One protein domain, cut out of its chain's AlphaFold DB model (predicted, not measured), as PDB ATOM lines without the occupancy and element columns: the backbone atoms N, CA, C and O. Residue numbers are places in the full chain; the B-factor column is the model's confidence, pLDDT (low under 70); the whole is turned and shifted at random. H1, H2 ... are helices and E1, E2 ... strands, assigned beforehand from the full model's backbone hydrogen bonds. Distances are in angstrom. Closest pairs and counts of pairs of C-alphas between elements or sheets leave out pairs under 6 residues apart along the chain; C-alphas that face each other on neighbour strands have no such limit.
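What this domain is: This is residues 4 to 70 of the 71 residues of an uncharacterized protein of Erythrobacter sp (UniProt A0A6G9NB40). A twisted, antiparallel four-stranded sheet, ordered E2, E1, E4, E3, forms one end of an elongated domain, and H1 and H2 make a corner at the other, H2 leading directly into E1. The 67 printed residues run H1, H2, E1, E2, E3, E4, class mixed, helices and strands. The whole is compact, with radius of gyration of the C-alphas 12.2 A and spans 35 by 21 by 15 A.

Where its parts are: H1, residues 4 to 12, begins at C-alpha 4 (58.791, 14.349, -12.491). H2 is 15 to 22, E1 23 to 27, E2 33 to 35, E3 50 to 55 (15.6 A). E4, 62 to 69 (21.6 A), ends at C-alpha 69 (42.146, 26.685, -14.461).

How they stand to each other: H1 and H2 touch, closest C-alphas Thr 9 and Val 16, 5.7 A, at a steep tilt of 52 degrees, opposite ways. H2 only grazes the sheet, with residues 19 to 22. Within hydrogen-bond range are N 25 and O 34 of hairpin E1 and E2, 2.7 A; N 24 and O 68 of E1 and E4, 2.8 A; N 65 and O 52 of hairpin E3 and E4, 2.7 A. Every O i to N i+4 pair is within range in H1, 3 of 4 in H2.

The domain as a whole: The printed part has no cut. The link E2 to E3, residues 36 to 49, is long. No printed residue is under 70.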
ATOM      1  N   ALA A   4      59.169  13.240 -13.365       93.12
ATOM      2  CA  ALA A   4      58.791  14.349 -12.491       93.12
ATOM      3  C   ALA A   4      57.347  14.212 -11.975       93.12
ATOM      4  O   ALA A   4      57.099  14.358 -10.782       93.12
ATOM      5  N   GLN A   5      56.399  13.859 -12.847       94.94
ATOM      6  CA  GLN A   5      55.000  13.616 -12.477       94.94
ATOM      7  C   GLN A   5      54.847  12.425 -11.530       94.94
ATOM      8  O   GLN A   5      54.031  12.481 -10.609       94.94
ATOM      9  N   ARG A   6      55.634  11.358 -11.729       94.50
ATOM     10  CA  ARG A   6      55.662  10.194 -10.830       94.50
ATOM     11  C   ARG A   6      56.176  10.582  -9.447       94.50
ATOM     12  O   ARG A   6      55.493  10.308  -8.468       94.50
ATOM     13  N   LEU A   7      57.319  11.264  -9.380       95.19
ATOM     14  CA  LEU A   7      57.909  11.728  -8.122       95.19
ATOM     15  C   LEU A   7      56.976  12.688  -7.381       95.19
ATOM     16  O   LEU A   7      56.717  12.495  -6.199       95.19
ATOM     17  N   ALA A   8      56.408  13.678  -8.071       93.31
ATOM     18  CA  ALA A   8      55.485  14.627  -7.455       93.31
ATOM     19  C   ALA A   8      54.219  13.946  -6.919       93.31
ATOM     20  O   ALA A   8      53.778  14.256  -5.817       93.31
ATOM     21  N   THR A   9      53.659  12.991  -7.668       94.44
ATOM     22  CA  THR A   9      52.486  12.221  -7.220       94.44
ATOM     23  C   THR A   9      52.822  11.321  -6.032       94.44
ATOM     24  O   THR A   9      52.012  11.199  -5.119       94.44
ATOM     25  N   TRP A  10      54.012  10.714  -6.019       94.38
ATOM     26  CA  TRP A  10      54.474   9.885  -4.906       94.38
ATOM     27  C   TRP A  10      54.700  10.711  -3.630       94.38
ATOM     28  O   TRP A  10      54.253  10.306  -2.564       94.38
ATOM     29  N   MET A  11      55.312  11.895  -3.741       95.44
ATOM     30  CA  MET A  11      55.610  12.758  -2.587       95.44
ATOM     31  C   MET A  11      54.389  13.503  -2.034       95.44
ATOM     32  O   MET A  11      54.268  13.675  -0.826       95.44
ATOM     33  N   LEU A  12      53.507  14.003  -2.903       94.06
ATOM     34  CA  LEU A  12      52.425  14.927  -2.524       94.06
ATOM     35  C   LEU A  12      51.024  14.299  -2.641       94.06
ATOM     36  O   LEU A  12      50.021  14.949  -2.340       94.06
ATOM     37  N   GLY A  13      50.943  13.043  -3.082       94.31
ATOM     38  CA  GLY A  13      49.711  12.269  -3.192       94.31
ATOM     39  C   GLY A  13      48.968  12.404  -4.532       94.31
ATOM     40  O   GLY A  13      49.299  13.234  -5.389       94.31
ATOM     41  N   PRO A  14      47.893  11.612  -4.726       89.75
ATOM     42  CA  PRO A  14      47.144  11.540  -5.989       89.75
ATOM     43  C   PRO A  14      46.421  12.847  -6.358       89.75
ATOM     44  O   PRO A  14      46.050  13.049  -7.518       89.75
ATOM     45  N   GLY A  15      46.252  13.765  -5.397       94.06
ATOM     46  CA  GLY A  15      45.684  15.096  -5.621       94.06
ATOM     47  C   GLY A  15      46.465  15.933  -6.640       94.06
ATOM     48  O   GLY A  15      45.849  16.712  -7.364       94.06
ATOM     49  N   VAL A  16      47.780  15.710  -6.772       95.81
ATOM     50  CA  VAL A  16      48.634  16.396  -7.761       95.81
ATOM     51  C   VAL A  16      48.141  16.168  -9.181       95.81
ATOM     52  O   VAL A  16      47.975  17.122  -9.943       95.81
ATOM     53  N   ALA A  17      47.906  14.906  -9.537       95.00
ATOM     54  CA  ALA A  17      47.473  14.534 -10.875       95.00
ATOM     55  C   ALA A  17      46.050  15.029 -11.154       95.00
ATOM     56  O   ALA A  17      45.751  15.447 -12.270       95.00
ATOM     57  N   ARG A  18      45.170  15.002 -10.144       94.62
ATOM     58  CA  ARG A  18      43.796  15.506 -10.271       94.62
ATOM     59  C   ARG A  18      43.779  17.009 -10.537       94.62
ATOM     60  O   ARG A  18      43.166  17.434 -11.507       94.62
ATOM     61  N   GLU A  19      44.474  17.799  -9.721       95.31
ATOM     62  CA  GLU A  19      44.479  19.257  -9.871       95.31
ATOM     63  C   GLU A  19      45.228  19.694 -11.133       95.31
ATOM     64  O   GLU A  19      44.736  20.531 -11.881       95.31
ATOM     65  N   SER A  20      46.372  19.075 -11.448       95.75
ATOM     66  CA  SER A  20      47.159  19.442 -12.635       95.75
ATOM     67  C   SER A  20      46.389  19.246 -13.947       95.75
ATOM     68  O   SER A  20      46.659  19.953 -14.917       95.75
ATOM     69  N   ARG A  21      45.424  18.316 -13.990       95.56
ATOM     70  CA  ARG A  21      44.541  18.111 -15.152       95.56
ATOM     71  C   ARG A  21      43.494  19.212 -15.328       95.56
ATOM     72  O   ARG A  21      43.033  19.403 -16.443       95.56
ATOM     73  N   GLN A  22      43.151  19.943 -14.268       96.06
ATOM     74  CA  GLN A  22      42.218  21.078 -14.325       96.06
ATOM     75  C   GLN A  22      42.875  22.343 -14.883       96.06
ATOM     76  O   GLN A  22      42.211  23.332 -15.178       96.06
ATOM     77  N   TRP A  23      44.200  22.356 -14.999       96.44
ATOM     78  CA  TRP A  23      44.916  23.465 -15.604       96.44
ATOM     79  C   TRP A  23      45.028  23.243 -17.103       96.44
ATOM     80  O   TRP A  23      45.663  22.287 -17.535       96.44
ATOM     81  N   MET A  24      44.458  24.150 -17.889       96.81
ATOM     82  CA  MET A  24      44.457  24.118 -19.347       96.81
ATOM     83  C   MET A  24      45.477  25.103 -19.907       96.81
ATOM     84  O   MET A  24      45.669  26.192 -19.369       96.81
ATOM     85  N   VAL A  25      46.133  24.716 -20.998       96.00
ATOM     86  CA  VAL A  25      47.094  25.529 -21.740       96.00
ATOM     87  C   VAL A  25      46.575  25.765 -23.151       96.00
ATOM     88  O   VAL A  25      46.721  24.920 -24.037       96.00
ATOM     89  N   GLU A  26      46.041  26.953 -23.387       96.88
ATOM     90  CA  GLU A  26      45.527  27.368 -24.687       96.88
ATOM     91  C   GLU A  26      46.625  28.015 -25.538       96.88
ATOM     92  O   GLU A  26      47.381  28.868 -25.071       96.88
ATOM     93  N   CYS A  27      46.744  27.611 -26.801       96.56
ATOM     94  CA  CYS A  27      47.620  28.260 -27.771       96.56
ATOM     95  C   CYS A  27      46.970  29.527 -28.342       96.56
ATOM     96  O   CYS A  27      45.968  29.439 -29.039       96.56
ATOM     97  N   GLY A  28      47.612  30.688 -28.183       95.38
ATOM     98  CA  GLY A  28      47.121  31.951 -28.752       95.38
ATOM     99  C   GLY A  28      47.132  32.037 -30.286       95.38
ATOM    100  O   GLY A  28      46.711  33.047 -30.829       95.38
ATOM    101  N   HIS A  29      47.628  31.012 -30.991       95.94
ATOM    102  CA  HIS A  29      47.600  30.950 -32.455       95.94
ATOM    103  C   HIS A  29      46.478  30.048 -32.986       95.94
ATOM    104  O   HIS A  29      45.649  30.484 -33.773       95.94
ATOM    105  N   CYS A  30      46.469  28.764 -32.608       95.56
ATOM    106  CA  CYS A  30      45.493  27.790 -33.120       95.56
ATOM    107  C   CYS A  30      44.329  27.517 -32.160       95.56
ATOM    108  O   CYS A  30      43.475  26.699 -32.478       95.56
ATOM    109  N   ARG A  31      44.307  28.159 -30.982       95.25
ATOM    110  CA  ARG A  31      43.313  27.959 -29.912       95.25
ATOM    111  C   ARG A  31      43.205  26.524 -29.385       95.25
ATOM    112  O   ARG A  31      42.303  26.214 -28.621       95.25
ATOM    113  N   HIS A  32      44.150  25.649 -29.735       95.38
ATOM    114  CA  HIS A  32      44.224  24.317 -29.150       95.38
ATOM    115  C   HIS A  32      44.492  24.424 -27.645       95.38
ATOM    116  O   HIS A  32      45.476  25.055 -27.236       95.38
ATOM    117  N   ALA A  33      43.628  23.797 -26.852       94.69
ATOM    118  CA  ALA A  33      43.734  23.714 -25.409       94.69
ATOM    119  C   ALA A  33      44.020  22.266 -24.999       94.69
ATOM    120  O   ALA A  33      43.340  21.336 -25.421       94.69
ATOM    121  N   GLU A  34      45.030  22.086 -24.160       94.94
ATOM    122  CA  GLU A  34      45.423  20.791 -23.601       94.94
ATOM    123  C   GLU A  34      45.768  20.976 -22.126       94.94
ATOM    124  O   GLU A  34      46.185  22.065 -21.721       94.94
ATOM    125  N   SER A  35      45.596  19.942 -21.303       95.94
ATOM    126  CA  SER A  35      45.908  20.087 -19.884       95.94
ATOM    127  C   SER A  35      47.418  20.210 -19.649       95.94
ATOM    128  O   SER A  35      48.244  19.651 -20.378       95.94
ATOM    129  N   VAL A  36      47.800  20.908 -18.579       95.31
ATOM    130  CA  VAL A  36      49.187  20.989 -18.107       95.31
ATOM    131  C   VAL A  36      49.745  19.589 -17.851       95.31
ATOM    132  O   VAL A  36      50.917  19.341 -18.129       95.31
ATOM    133  N   TRP A  37      48.909  18.663 -17.375       95.69
ATOM    134  CA  TRP A  37      49.302  17.277 -17.145       95.69
ATOM    135  C   TRP A  37      49.677  16.538 -18.436       95.69
ATOM    136  O   TRP A  37      50.728  15.893 -18.479       95.69
ATOM    137  N   GLU A  38      48.887  16.677 -19.505       94.50
ATOM    138  CA  GLU A  38      49.185  16.063 -20.813       94.50
ATOM    139  C   GLU A  38      50.461  16.652 -21.441       94.50
ATOM    140  O   GLU A  38      51.235  15.965 -22.116       94.50
ATOM    141  N   LEU A  39      50.759  17.917 -21.136       92.75
ATOM    142  CA  LEU A  39      52.020  18.562 -21.500       92.75
ATOM    143  C   LEU A  39      53.237  18.044 -20.720       92.75
ATOM    144  O   LEU A  39      54.366  18.386 -21.069       92.75
ATOM    145  N   GLY A  40      53.042  17.202 -19.704       93.81
ATOM    146  CA  GLY A  40      54.106  16.742 -18.812       93.81
ATOM    147  C   GLY A  40      54.410  17.711 -17.667       93.81
ATOM    148  O   GLY A  40      55.355  17.485 -16.912       93.81
ATOM    149  N   GLY A  41      53.635  18.790 -17.545       93.69
ATOM    150  CA  GLY A  41      53.747  19.766 -16.474       93.69
ATOM    151  C   GLY A  41      53.003  19.336 -15.212       93.69
ATOM    152  O   GLY A  41      52.214  18.387 -15.199       93.69
ATOM    153  N   ILE A  42      53.265  20.073 -14.135       95.56
ATOM    154  CA  ILE A  42      52.619  19.916 -12.832       95.56
ATOM    155  C   ILE A  42      52.178  21.299 -12.371       95.56
ATOM    156  O   ILE A  42      52.947  22.259 -12.448       95.56
ATOM    157  N   ARG A  43      50.936  21.402 -11.899       95.12
ATOM    158  CA  ARG A  43      50.382  22.637 -11.344       95.12
ATOM    159  C   ARG A  43      49.405  22.268 -10.229       95.12
ATOM    160  O   ARG A  43      48.256  21.936 -10.486       95.12
ATOM    161  N   TYR A  44      49.925  22.252  -9.003       95.12
ATOM    162  CA  TYR A  44      49.250  21.770  -7.797       95.12
ATOM    163  C   TYR A  44      49.280  22.844  -6.711       95.12
ATOM    164  O   TYR A  44      50.313  23.495  -6.539       95.12
ATOM    165  N   LYS A  45      48.158  23.041  -6.007       93.50
ATOM    166  CA  LYS A  45      47.905  24.152  -5.077       93.50
ATOM    167  C   LYS A  45      48.226  25.528  -5.675       93.50
ATOM    168  O   LYS A  45      48.617  26.452  -4.966       93.50
ATOM    169  N   ALA A  46      48.101  25.659  -6.992       92.50
ATOM    170  CA  ALA A  46      48.444  26.885  -7.699       92.50
ATOM    171  C   ALA A  46      47.228  27.815  -7.803       92.50
ATOM    172  O   ALA A  46      46.079  27.383  -7.729       92.50
ATOM    173  N   ALA A  47      47.484  29.098  -8.044       92.50
ATOM    174  CA  ALA A  47      46.452  30.088  -8.314       92.50
ATOM    175  C   ALA A  47      46.878  31.017  -9.457       92.50
ATOM    176  O   ALA A  47      48.062  31.135  -9.781       92.50
ATOM    177  N   GLY A  48      45.890  31.665 -10.072       91.81
ATOM    178  CA  GLY A  48      46.100  32.695 -11.084       91.81
ATOM    179  C   GLY A  48      46.360  32.181 -12.503       91.81
ATOM    180  O   GLY A  48      46.917  31.103 -12.741       91.81
ATOM    181  N   THR A  49      45.962  33.016 -13.460       94.25
ATOM    182  CA  THR A  49      46.204  32.819 -14.890       94.25
ATOM    183  C   THR A  49      47.615  33.284 -15.236       94.25
ATOM    184  O   THR A  49      48.037  34.369 -14.843       94.25
ATOM    185  N   LYS A  50      48.358  32.479 -15.998       93.44
ATOM    186  CA  LYS A  50      49.714  32.817 -16.463       93.44
ATOM    187  C   LYS A  50      49.756  32.795 -17.983       93.44
ATOM    188  O   LYS A  50      49.152  31.924 -18.591       93.44
ATOM    189  N   ARG A  51      50.535  33.681 -18.603       95.00
ATOM    190  CA  ARG A  51      50.893  33.566 -20.024       95.00
ATOM    191  C   ARG A  51      52.344  33.109 -20.153       95.00
ATOM    192  O   ARG A  51      53.215  33.619 -19.454       95.00
ATOM    193  N   VAL A  52      52.603  32.123 -21.004       94.12
ATOM    194  CA  VAL A  52      53.940  31.556 -21.243       94.12
ATOM    195  C   VAL A  52      54.203  31.446 -22.733       94.12
ATOM    196  O   VAL A  52      53.304  31.115 -23.495       94.12
ATOM    197  N   ARG A  53      55.434  31.705 -23.172       95.44
ATOM    198  CA  ARG A  53      55.828  31.433 -24.557       95.44
ATOM    199  C   ARG A  53      56.201  29.960 -24.680       95.44
ATOM    200  O   ARG A  53      56.979  29.458 -23.877       95.44
ATOM    201  N   GLY A  54      55.652  29.269 -25.672       93.81
ATOM    202  CA  GLY A  54      55.941  27.852 -25.876       93.81
ATOM    203  C   GLY A  54      55.554  27.367 -27.263       93.81
ATOM    204  O   GLY A  54      54.740  27.988 -27.949       93.81
ATOM    205  N   ARG A  55      56.146  26.243 -27.675       94.94
ATOM    206  CA  ARG A  55      55.751  25.534 -28.895       94.94
ATOM    207  C   ARG A  55      54.411  24.831 -28.659       94.94
ATOM    208  O   ARG A  55      54.223  24.161 -27.643       94.94
ATOM    209  N   CYS A  56      53.471  25.001 -29.580       95.00
ATOM    210  CA  CYS A  56      52.213  24.261 -29.576       95.00
ATOM    211  C   CYS A  56      52.413  22.877 -30.209       95.00
ATOM    212  O   CYS A  56      53.006  22.785 -31.282       95.00
ATOM    213  N   ARG A  57      51.898  21.814 -29.573       92.31
ATOM    214  CA  ARG A  57      51.947  20.448 -30.125       92.31
ATOM    215  C   ARG A  57      51.003  20.252 -31.314       92.31
ATOM    216  O   ARG A  57      51.314  19.457 -32.188       92.31
ATOM    217  N   ALA A  58      49.904  21.008 -31.376       94.38
ATOM    218  CA  ALA A  58      48.924  20.909 -32.455       94.38
ATOM    219  C   ALA A  58      49.360  21.642 -33.735       94.38
ATOM    220  O   ALA A  58      49.304  21.069 -34.815       94.38
ATOM    221  N   CYS A  59      49.808  22.901 -33.639       94.94
ATOM    222  CA  CYS A  59      50.167  23.690 -34.829       94.94
ATOM    223  C   CYS A  59      51.676  23.851 -35.067       94.94
ATOM    224  O   CYS A  59      52.069  24.499 -36.035       94.94
ATOM    225  N   GLY A  60      52.532  23.367 -34.162       95.50
ATOM    226  CA  GLY A  60      53.995  23.464 -34.263       95.50
ATOM    227  C   GLY A  60      54.585  24.870 -34.070       95.50
ATOM    228  O   GLY A  60      55.795  25.009 -33.876       95.50
ATOM    229  N   ARG A  61      53.761  25.926 -34.076       95.31
ATOM    230  CA  ARG A  61      54.212  27.318 -33.930       95.31
ATOM    231  C   ARG A  61      54.558  27.647 -32.481       95.31
ATOM    232  O   ARG A  61      53.965  27.121 -31.536       95.31
ATOM    233  N   VAL A  62      55.514  28.556 -32.310       96.00
ATOM    234  CA  VAL A  62      55.800  29.181 -31.015       96.00
ATOM    235  C   VAL A  62      54.871  30.375 -30.860       96.00
ATOM    236  O   VAL A  62      54.950  31.324 -31.635       96.00
ATOM    237  N   SER A  63      54.007  30.344 -29.853       94.88
ATOM    238  CA  SER A  63      53.091  31.444 -29.551       94.88
ATOM    239  C   SER A  63      53.085  31.742 -28.059       94.88
ATOM    240  O   SER A  63      53.612  30.978 -27.243       94.88
ATOM    241  N   LEU A  64      52.449  32.853 -27.690       96.62
ATOM    242  CA  LEU A  64      51.986  33.017 -26.323       96.62
ATOM    243  C   LEU A  64      50.900  31.965 -26.058       96.62
ATOM    244  O   LEU A  64      50.035  31.725 -26.905       96.62
ATOM    245  N   ARG A  65      50.992  31.292 -24.917       95.94
ATOM    246  CA  ARG A  65      50.037  30.298 -24.442       95.94
ATOM    247  C   ARG A  65      49.469  30.752 -23.105       95.94
ATOM    248  O   ARG A  65      50.229  31.167 -22.228       95.94
ATOM    249  N   THR A  66      48.156  30.675 -22.955       97.06
ATOM    250  CA  THR A  66      47.460  31.056 -21.725       97.06
ATOM    251  C   THR A  66      47.232  29.813 -20.886       97.06
ATOM    252  O   THR A  66      46.682  28.832 -21.370       97.06
ATOM    253  N   VAL A  67      47.683  29.851 -19.638       96.75
ATOM    254  CA  VAL A  67      47.472  28.802 -18.645       96.75
ATOM    255  C   VAL A  67      46.424  29.285 -17.658       96.75
ATOM    256  O   VAL A  67      46.695  30.215 -16.893       96.75
ATOM    257  N   SER A  68      45.259  28.657 -17.663       96.06
ATOM    258  CA  SER A  68      44.129  28.968 -16.786       96.06
ATOM    259  C   SER A  68      43.572  27.685 -16.177       96.06
ATOM    260  O   SER A  68      43.817  26.587 -16.674       96.06
ATOM    261  N   ARG A  69      42.860  27.811 -15.061       94.06
ATOM    262  CA  ARG A  69      42.146  26.685 -14.461       94.06
ATOM    263  C   ARG A  69      40.761  26.610 -15.096       94.06
ATOM    264  O   ARG A  69      40.056  27.617 -15.088       94.06
ATOM    265  N   SER A  70      40.388  25.457 -15.647       81.12
ATOM    266  CA  SER A  70      38.997  25.181 -15.998       81.12
ATOM    267  C   SER A  70      38.220  25.039 -14.691       81.12
ATOM    268  O   SER A  70      38.587  24.198 -13.865       81.12
TER     269      SER A  70